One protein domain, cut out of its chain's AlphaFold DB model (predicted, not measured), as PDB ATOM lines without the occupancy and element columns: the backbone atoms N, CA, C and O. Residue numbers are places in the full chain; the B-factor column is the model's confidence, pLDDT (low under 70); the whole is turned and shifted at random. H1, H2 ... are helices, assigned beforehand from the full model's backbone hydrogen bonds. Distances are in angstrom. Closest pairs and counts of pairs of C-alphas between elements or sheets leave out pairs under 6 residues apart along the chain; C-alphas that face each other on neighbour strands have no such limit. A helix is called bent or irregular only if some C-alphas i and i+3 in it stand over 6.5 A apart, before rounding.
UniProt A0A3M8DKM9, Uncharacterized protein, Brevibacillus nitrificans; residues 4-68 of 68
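What this domain is: This is residues 4 to 68 of the 68 residues of an uncharacterized protein of Brevibacillus nitrificans (UniProt A0A3M8DKM9). One long helix, H5, runs the length of an open, elongated frame, and four short helices, H1 to H4, come before it as a looser row of turns strung beside it. H1 and H2 are near the closing part of H5, H3 and H4 lie toward the end where H5 begins, and residues 39 to 45 turn the chain back into H5. The printed part has 65 residues with five named helices, H1 H2 H3 H4 H5 along the chain, and no named strand: the class is all helix. It is only just loose, close to compact, with a radius of gyration of the C-alphas of 13.2 A and spans of 38 by 21 by 18 A.

Where its parts are: Find C-alpha 4 at (-22.717, 41.469, -26.061); from there H1 runs through residues 4 to 11, 10.4 A long. H2 is residues 18 to 23, H3 residues 28 to 31 and H4 residues 33 to 38. H4 is irregular: C-alphas 34 and 37 are 7.4 A apart. H5, residues 46 to 66, starts at C-alpha 46 (-37.123, 54.967, -18.683) and reaches C-alpha 66 (-17.594, 45.290, -39.667), 30.3 A away.

How they stand to each other: Look at Ser 6 and Gln 20, the closest C-alphas of H1 and H2, 7.2 A apart: the helices are close but not clearly touching. H1 and H5 are likewise close but not clearly touching, the closest C-alphas being Ile 7 and Leu 62 at 7.8 A, at a steep tilt of 42 degrees, the same way. H2 and H5 are close but not clearly touching at Val 21 and Val 63, 7.6 A between C-alphas, opposite ways. H3 and H4 only just touch, only at the corner by their link, with 3 pairs of C-alphas within 8 A, the closest Phe 29 and Lys 36 at 5.4 A. H3 and H5 are only just apart, at 8.1 A. Every O i to N i+4 pair is within hydrogen-bond range in H1, H2 and H5; H4 has 0 of 2, with 2 of 3 O i to N i+3 pairs in range, and H3 is too short for an i+4 pair.

The domain as a whole: The C-alphas of Gly 13 and Thr 44, the two farthest apart, are 38.1 A apart. The printed part has no cut, and no link between helices is long. The mean pLDDT of the printed part is 92.6; look at residue 68, the chain's last, for the one value under 70.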
ATOM      1  N   ALA A   4     -23.736  41.736 -27.082       90.44
ATOM      2  CA  ALA A   4     -22.717  41.469 -26.061       90.44
ATOM      3  C   ALA A   4     -21.794  40.295 -26.443       90.44
ATOM      4  O   ALA A   4     -20.588  40.332 -26.187       90.44
ATOM      5  N   GLY A   5     -22.349  39.275 -27.107       90.62
ATOM      6  CA  GLY A   5     -21.583  38.174 -27.684       90.62
ATOM      7  C   GLY A   5     -20.599  38.673 -28.740       90.62
ATOM      8  O   GLY A   5     -19.400  38.446 -28.599       90.62
ATOM      9  N   SER A   6     -21.073  39.419 -29.740       91.88
ATOM     10  CA  SER A   6     -20.233  40.010 -30.791       91.88
ATOM     11  C   SER A   6     -19.103  40.877 -30.223       91.88
ATOM     12  O   SER A   6     -17.953  40.728 -30.634       91.88
ATOM     13  N   ILE A   7     -19.398  41.718 -29.224       92.38
ATOM     14  CA  ILE A   7     -18.387  42.522 -28.519       92.38
ATOM     15  C   ILE A   7     -17.345  41.618 -27.855       92.38
ATOM     16  O   ILE A   7     -16.149  41.840 -28.014       92.38
ATOM     17  N   SER A   8     -17.777  40.562 -27.164       93.06
ATOM     18  CA  SER A   8     -16.865  39.626 -26.492       93.06
ATOM     19  C   SER A   8     -15.918  38.926 -27.474       93.06
ATOM     20  O   SER A   8     -14.755  38.702 -27.149       93.06
ATOM     21  N   TYR A   9     -16.383  38.610 -28.689       92.50
ATOM     22  CA  TYR A   9     -15.523  38.074 -29.749       92.50
ATOM     23  C   TYR A   9     -14.451  39.086 -30.169       92.50
ATOM     24  O   TYR A   9     -13.274  38.726 -30.190       92.50
ATOM     25  N   ILE A  10     -14.836  40.340 -30.435       91.31
ATOM     26  CA  ILE A  10     -13.896  41.408 -30.814       91.31
ATOM     27  C   ILE A  10     -12.864  41.645 -29.712       91.31
ATOM     28  O   ILE A  10     -11.668  41.656 -29.992       91.31
ATOM     29  N   LEU A  11     -13.307  41.770 -28.458       92.50
ATOM     30  CA  LEU A  11     -12.417  41.981 -27.312       92.50
ATOM     31  C   LEU A  11     -11.442  40.813 -27.108       92.50
ATOM     32  O   LEU A  11     -10.319  41.016 -26.658       92.50
ATOM     33  N   ALA A  12     -11.846  39.596 -27.472       95.00
ATOM     34  CA  ALA A  12     -10.986  38.420 -27.447       95.00
ATOM     35  C   ALA A  12     -10.076  38.287 -28.687       95.00
ATOM     36  O   ALA A  12      -9.396  37.268 -28.821       95.00
ATOM     37  N   GLY A  13     -10.090  39.247 -29.621       92.62
ATOM     38  CA  GLY A  13      -9.353  39.172 -30.888       92.62
ATOM     39  C   GLY A  13      -9.849  38.062 -31.821       92.62
ATOM     40  O   GLY A  13      -9.112  37.590 -32.685       92.62
ATOM     41  N   LYS A  14     -11.088  37.595 -31.627       92.88
ATOM     42  CA  LYS A  14     -11.699  36.507 -32.396       92.88
ATOM     43  C   LYS A  14     -12.603  37.064 -33.484       92.88
ATOM     44  O   LYS A  14     -13.303  38.057 -33.304       92.88
ATOM     45  N   ARG A  15     -12.663  36.349 -34.605       89.94
ATOM     46  CA  ARG A  15     -13.603  36.657 -35.682       89.94
ATOM     47  C   ARG A  15     -15.034  36.334 -35.249       89.94
ATOM     48  O   ARG A  15     -15.308  35.218 -34.809       89.94
ATOM     49  N   ILE A  16     -15.940  37.292 -35.424       91.00
ATOM     50  CA  ILE A  16     -17.375  37.083 -35.218       91.00
ATOM     51  C   ILE A  16     -17.907  36.132 -36.311       91.00
ATOM     52  O   ILE A  16     -17.570  36.310 -37.486       91.00
ATOM     53  N   PRO A  17     -18.735  35.128 -35.971       90.12
ATOM     54  CA  PRO A  17     -19.397  34.283 -36.964       90.12
ATOM     55  C   PRO A  17     -20.252  35.095 -37.952       90.12
ATOM     56  O   PRO A  17     -21.000  35.976 -37.534       90.12
ATOM     57  N   GLN A  18     -20.202  34.778 -39.253       89.56
ATOM     58  CA  GLN A  18     -20.891  35.569 -40.292       89.56
ATOM     59  C   GLN A  18     -22.398  35.707 -40.040       89.56
ATOM     60  O   GLN A  18     -22.957  36.779 -40.225       89.56
ATOM     61  N   ASN A  19     -23.059  34.653 -39.559       88.25
ATOM     62  CA  ASN A  19     -24.475  34.717 -39.200       88.25
ATOM     63  C   ASN A  19     -24.751  35.763 -38.107       88.25
ATOM     64  O   ASN A  19     -25.760  36.454 -38.178       88.25
ATOM     65  N   GLN A  20     -23.856  35.922 -37.125       89.06
ATOM     66  CA  GLN A  20     -23.978  36.985 -36.125       89.06
ATOM     67  C   GLN A  20     -23.787  38.372 -36.742       89.06
ATOM     68  O   GLN A  20     -24.506  39.289 -36.359       89.06
ATOM     69  N   VAL A  21     -22.890  38.515 -37.722       91.06
ATOM     70  CA  VAL A  21     -22.723  39.766 -38.479       91.06
ATOM     71  C   VAL A  21     -24.000  40.125 -39.242       91.06
ATOM     72  O   VAL A  21     -24.456  41.262 -39.159       91.06
ATOM     73  N   GLU A  22     -24.634  39.163 -39.915       91.06
ATOM     74  CA  GLU A  22     -25.910  39.404 -40.604       91.06
ATOM     75  C   GLU A  22     -27.022  39.801 -39.626       91.06
ATOM     76  O   GLU A  22     -27.787  40.724 -39.899       91.06
ATOM     77  N   PHE A  23     -27.080  39.176 -38.444       91.31
ATOM     78  CA  PHE A  23     -28.053  39.549 -37.413       91.31
ATOM     79  C   PHE A  23     -27.863  40.981 -36.896       91.31
ATOM     80  O   PHE A  23     -28.851  41.617 -36.538       91.31
ATOM     81  N   LEU A  24     -26.636  41.516 -36.884       92.69
ATOM     82  CA  LEU A  24     -26.383  42.895 -36.454       92.69
ATOM     83  C   LEU A  24     -27.010  43.937 -37.386       92.69
ATOM     84  O   LEU A  24     -27.173  45.074 -36.956       92.69
ATOM     85  N   ARG A  25     -27.386  43.589 -38.626       91.88
ATOM     86  CA  ARG A  25     -27.998  44.530 -39.585       91.88
ATOM     87  C   ARG A  25     -29.436  44.913 -39.237       91.88
ATOM     88  O   ARG A  25     -29.913  45.947 -39.692       91.88
ATOM     89  N   PHE A  26     -30.101  44.111 -38.421       93.94
ATOM     90  CA  PHE A  26     -31.489  44.306 -38.022       93.94
ATOM     91  C   PHE A  26     -31.538  44.867 -36.599       93.94
ATOM     92  O   PHE A  26     -30.714  44.503 -35.764       93.94
ATOM     93  N   SER A  27     -32.488  45.750 -36.313       93.38
ATOM     94  CA  SER A  27     -32.766  46.244 -34.962       93.38
ATOM     95  C   SER A  27     -33.595  45.234 -34.154       93.38
ATOM     96  O   SER A  27     -34.056  44.207 -34.662       93.38
ATOM     97  N   PHE A  28     -33.810  45.522 -32.867       92.56
ATOM     98  CA  PHE A  28     -34.738  44.742 -32.042       92.56
ATOM     99  C   PHE A  28     -36.145  44.693 -32.662       92.56
ATOM    100  O   PHE A  28     -36.747  43.621 -32.729       92.56
ATOM    101  N   PHE A  29     -36.649  45.829 -33.149       94.12
ATOM    102  CA  PHE A  29     -38.004  45.932 -33.696       94.12
ATOM    103  C   PHE A  29     -38.155  45.282 -35.074       94.12
ATOM    104  O   PHE A  29     -39.266  44.893 -35.433       94.12
ATOM    105  N   ASP A  30     -37.058  45.084 -35.809       94.25
ATOM    106  CA  ASP A  30     -37.065  44.300 -37.049       94.25
ATOM    107  C   ASP A  30     -37.243  42.800 -36.770       94.25
ATOM    108  O   ASP A  30     -38.012  42.128 -37.456       94.25
ATOM    109  N   PHE A  31     -36.575  42.266 -35.735       92.56
ATOM    110  CA  PHE A  31     -36.735  40.857 -35.343       92.56
ATOM    111  C   PHE A  31     -38.055  40.580 -34.642       92.56
ATOM    112  O   PHE A  31     -38.684  39.549 -34.877       92.56
ATOM    113  N   PHE A  32     -38.453  41.477 -33.747       92.50
ATOM    114  CA  PHE A  32     -39.610  41.286 -32.890       92.50
ATOM    115  C   PHE A  32     -40.713  42.265 -33.269       92.50
ATOM    116  O   PHE A  32     -41.093  43.147 -32.496       92.50
ATOM    117  N   ASN A  33     -41.248  42.083 -34.476       94.81
ATOM    118  CA  ASN A  33     -42.279  42.953 -35.036       94.81
ATOM    119  C   ASN A  33     -43.530  43.056 -34.136       94.81
ATOM    120  O   ASN A  33     -44.211  44.079 -34.136       94.81
ATOM    121  N   GLN A  34     -43.811  42.048 -33.297       96.25
ATOM    122  CA  GLN A  34     -44.894  42.110 -32.308       96.25
ATOM    123  C   GLN A  34     -44.729  43.240 -31.279       96.25
ATOM    124  O   GLN A  34     -45.714  43.655 -30.678       96.25
ATOM    125  N   TYR A  35     -43.512  43.752 -31.082       94.25
ATOM    126  CA  TYR A  35     -43.214  44.861 -30.173       94.25
ATOM    127  C   TYR A  35     -43.063  46.200 -30.887       94.25
ATOM    128  O   TYR A  35     -42.795  47.202 -30.232       94.25
ATOM    129  N   LYS A  36     -43.278  46.271 -32.206       94.75
ATOM    130  CA  LYS A  36     -43.119  47.514 -32.976       94.75
ATOM    131  C   LYS A  36     -44.021  48.650 -32.483       94.75
ATOM    132  O   LYS A  36     -43.669  49.819 -32.582       94.75
ATOM    133  N   PHE A  37     -45.148  48.319 -31.848       93.50
ATOM    134  CA  PHE A  37     -46.015  49.303 -31.188       93.50
ATOM    135  C   PHE A  37     -45.324  50.080 -30.048       93.50
ATOM    136  O   PHE A  37     -45.804  51.152 -29.669       93.50
ATOM    137  N   LEU A  38     -44.230  49.547 -29.490       93.50
ATOM    138  CA  LEU A  38     -43.417  50.197 -28.465       93.50
ATOM    139  C   LEU A  38     -42.379  51.149 -29.056       93.50
ATOM    140  O   LEU A  38     -41.959  52.047 -28.343       93.50
ATOM    141  N   GLU A  39     -41.983  51.016 -30.322       92.19
ATOM    142  CA  GLU A  39     -40.864  51.773 -30.908       92.19
ATOM    143  C   GLU A  39     -41.036  53.296 -30.758       92.19
ATOM    144  O   GLU A  39     -40.126  53.988 -30.315       92.19
ATOM    145  N   GLY A  40     -42.240  53.818 -31.012       91.25
ATOM    146  CA  GLY A  40     -42.547  55.247 -30.849       91.25
ATOM    147  C   GLY A  40     -42.870  55.689 -29.416       91.25
ATOM    148  O   GLY A  40     -43.123  56.866 -29.181       91.25
ATOM    149  N   LYS A  41     -42.926  54.752 -28.466       94.75
ATOM    150  CA  LYS A  41     -43.335  54.992 -27.072       94.75
ATOM    151  C   LYS A  41     -42.293  54.525 -26.064       94.75
ATOM    152  O   LYS A  41     -42.487  54.711 -24.874       94.75
ATOM    153  N   ILE A  42     -41.199  53.912 -26.506       94.69
ATOM    154  CA  ILE A  42     -40.243  53.257 -25.614       94.69
ATOM    155  C   ILE A  42     -39.646  54.244 -24.608       94.69
ATOM    156  O   ILE A  42     -39.459  53.883 -23.454       94.69
ATOM    157  N   SER A  43     -39.480  55.510 -25.000       94.44
ATOM    158  CA  SER A  43     -39.014  56.597 -24.132       94.44
ATOM    159  C   SER A  43     -39.907  56.860 -22.913       94.44
ATOM    160  O   SER A  43     -39.436  57.449 -21.942       94.44
ATOM    161  N   THR A  44     -41.168  56.407 -22.904       96.44
ATOM    162  CA  THR A  44     -42.030  56.486 -21.711       96.44
ATOM    163  C   THR A  44     -41.647  55.469 -20.635       96.44
ATOM    164  O   THR A  44     -42.081  55.594 -19.494       96.44
ATOM    165  N   TYR A  45     -40.837  54.465 -20.981       94.94
ATOM    166  CA  TYR A  45     -40.343  53.422 -20.087       94.94
ATOM    167  C   TYR A  45     -38.846  53.627 -19.861       94.94
ATOM    168  O   TYR A  45     -38.027  53.051 -20.569       94.94
ATOM    169  N   LYS A  46     -38.495  54.472 -18.886       95.06
ATOM    170  CA  LYS A  46     -37.123  54.967 -18.683       95.06
ATOM    171  C   LYS A  46     -36.055  53.867 -18.712       95.06
ATOM    172  O   LYS A  46     -35.158  53.929 -19.541       95.06
ATOM    173  N   GLU A  47     -36.174  52.863 -17.848       95.44
ATOM    174  CA  GLU A  47     -35.172  51.791 -17.727       95.44
ATOM    175  C   GLU A  47     -35.035  50.999 -19.031       95.44
ATOM    176  O   GLU A  47     -33.928  50.773 -19.517       95.44
ATOM    177  N   PHE A  48     -36.167  50.653 -19.653       92.88
ATOM    178  CA  PHE A  48     -36.159  49.932 -20.921       92.88
ATOM    179  C   PHE A  48     -35.552  50.770 -22.051       92.88
ATOM    180  O   PHE A  48     -34.799  50.250 -22.869       92.88
ATOM    181  N   TYR A  49     -35.848  52.069 -22.090       95.19
ATOM    182  CA  TYR A  49     -35.294  52.987 -23.076       95.19
ATOM    183  C   TYR A  49     -33.781  53.152 -22.937       95.19
ATOM    184  O   TYR A  49     -33.078  53.104 -23.946       95.19
ATOM    185  N   GLU A  50     -33.285  53.332 -21.714       95.75
ATOM    186  CA  GLU A  50     -31.854  53.481 -21.434       95.75
ATOM    187  C   GLU A  50     -31.081  52.225 -21.854       95.75
ATOM    188  O   GLU A  50     -30.103  52.320 -22.601       95.75
ATOM    189  N   GLU A  51     -31.559  51.041 -21.459       94.44
ATOM    190  CA  GLU A  51     -30.920  49.776 -21.823       94.44
ATOM    191  C   GLU A  51     -30.984  49.527 -23.336       94.44
ATOM    192  O   GLU A  51     -29.958  49.264 -23.969       94.44
ATOM    193  N   TYR A  52     -32.165  49.678 -23.945       94.06
ATOM    194  CA  TYR A  52     -32.332  49.523 -25.390       94.06
ATOM    195  C   TYR A  52     -31.393  50.444 -26.170       94.06
ATOM    196  O   TYR A  52     -30.718  49.986 -27.091       94.06
ATOM    197  N   THR A  53     -31.326  51.722 -25.793       94.75
ATOM    198  CA  THR A  53     -30.515  52.719 -26.502       94.75
ATOM    199  C   THR A  53     -29.031  52.377 -26.414       94.75
ATOM    200  O   THR A  53     -28.354  52.397 -27.439       94.75
ATOM    201  N   SER A  54     -28.542  51.961 -25.239       95.19
ATOM    202  CA  SER A  54     -27.149  51.530 -25.069       95.19
ATOM    203  C   SER A  54     -26.787  50.351 -25.983       95.19
ATOM    204  O   SER A  54     -25.770  50.381 -26.681       95.19
ATOM    205  N   PHE A  55     -27.639  49.324 -26.039       94.25
ATOM    206  CA  PHE A  55     -27.414  48.180 -26.923       94.25
ATOM    207  C   PHE A  55     -27.542  48.547 -28.405       94.25
ATOM    208  O   PHE A  55     -26.773  48.053 -29.229       94.25
ATOM    209  N   GLU A  56     -28.490  49.409 -28.756       95.38
ATOM    210  CA  GLU A  56     -28.732  49.831 -30.133       95.38
ATOM    211  C   GLU A  56     -27.589  50.701 -30.679       95.38
ATOM    212  O   GLU A  56     -27.179  50.534 -31.829       95.38
ATOM    213  N   GLU A  57     -27.014  51.581 -29.857       96.00
ATOM    214  CA  GLU A  57     -25.791  52.320 -30.193       96.00
ATOM    215  C   GLU A  57     -24.607  51.374 -30.398       96.00
ATOM    216  O   GLU A  57     -23.931  51.438 -31.428       96.00
ATOM    217  N   ALA A  58     -24.401  50.429 -29.475       95.75
ATOM    218  CA  ALA A  58     -23.352  49.424 -29.608       95.75
ATOM    219  C   ALA A  58     -23.521  48.585 -30.886       95.75
ATOM    220  O   ALA A  58     -22.546  48.323 -31.591       95.75
ATOM    221  N   ARG A  59     -24.756  48.203 -31.242       96.00
ATOM    222  CA  ARG A  59     -25.058  47.495 -32.495       96.00
ATOM    223  C   ARG A  59     -24.633  48.307 -33.716       96.00
ATOM    224  O   ARG A  59     -23.995  47.751 -34.604       96.00
ATOM    225  N   LYS A  60     -24.965  49.602 -33.766       95.56
ATOM    226  CA  LYS A  60     -24.610  50.483 -34.892       95.56
ATOM    227  C   LYS A  60     -23.096  50.608 -35.057       95.56
ATOM    228  O   LYS A  60     -22.609  50.438 -36.170       95.56
ATOM    229  N   LEU A  61     -22.363  50.795 -33.957       95.12
ATOM    230  CA  LEU A  61     -20.896  50.836 -33.970       95.12
ATOM    231  C   LEU A  61     -20.285  49.522 -34.475       95.12
ATOM    232  O   LEU A  61     -19.341  49.537 -35.259       95.12
ATOM    233  N   LEU A  62     -20.834  48.374 -34.066       94.00
ATOM    234  CA  LEU A  62     -20.389  47.075 -34.576       94.00
ATOM    235  C   LEU A  62     -20.640  46.931 -36.080       94.00
ATOM    236  O   LEU A  62     -19.789  46.399 -36.786       94.00
ATOM    237  N   VAL A  63     -21.799  47.379 -36.572       93.75
ATOM    238  CA  VAL A  63     -22.111  47.345 -38.008       93.75
ATOM    239  C   VAL A  63     -21.125  48.209 -38.789       93.75
ATOM    240  O   VAL A  63     -20.618  47.752 -39.809       93.75
ATOM    241  N   GLU A  64     -20.826  49.415 -38.308       93.75
ATOM    242  CA  GLU A  64     -19.849  50.315 -38.926       93.75
ATOM    243  C   GLU A  64     -18.453  49.677 -38.972       93.75
ATOM    244  O   GLU A  64     -17.859  49.555 -40.046       93.75
ATOM    245  N   LEU A  65     -17.983  49.155 -37.835       92.06
ATOM    246  CA  LEU A  65     -16.686  48.487 -37.717       92.06
ATOM    247  C   LEU A  65     -16.542  47.298 -38.677       92.06
ATOM    248  O   LEU A  65     -15.476  47.088 -39.242       92.06
ATOM    249  N   LEU A  66     -17.601  46.503 -38.841       89.38
ATOM    250  CA  LEU A  66     -17.594  45.290 -39.667       89.38
ATOM    251  C   LEU A  66     -17.900  45.552 -41.148       89.38
ATOM    252  O   LEU A  66     -17.800  44.627 -41.954       89.38
ATOM    253  N   SER A  67     -18.307  46.773 -41.498       82.75
ATOM    254  CA  SER A  67     -18.535  47.199 -42.886       82.75
ATOM    255  C   SER A  67     -17.305  47.867 -43.515       82.75
ATOM    256  O   SER A  67     -17.357  48.208 -44.697       82.75
ATOM    257  N   THR A  68     -16.238  48.058 -42.732       63.31
ATOM    258  CA  THR A  68     -14.950  48.643 -43.142       63.31
ATOM    259  C   THR A  68     -13.957  47.538 -43.494       63.31
ATOM    260  O   THR A  68     -13.219  47.707 -44.489       63.31
TER     261      THR A  68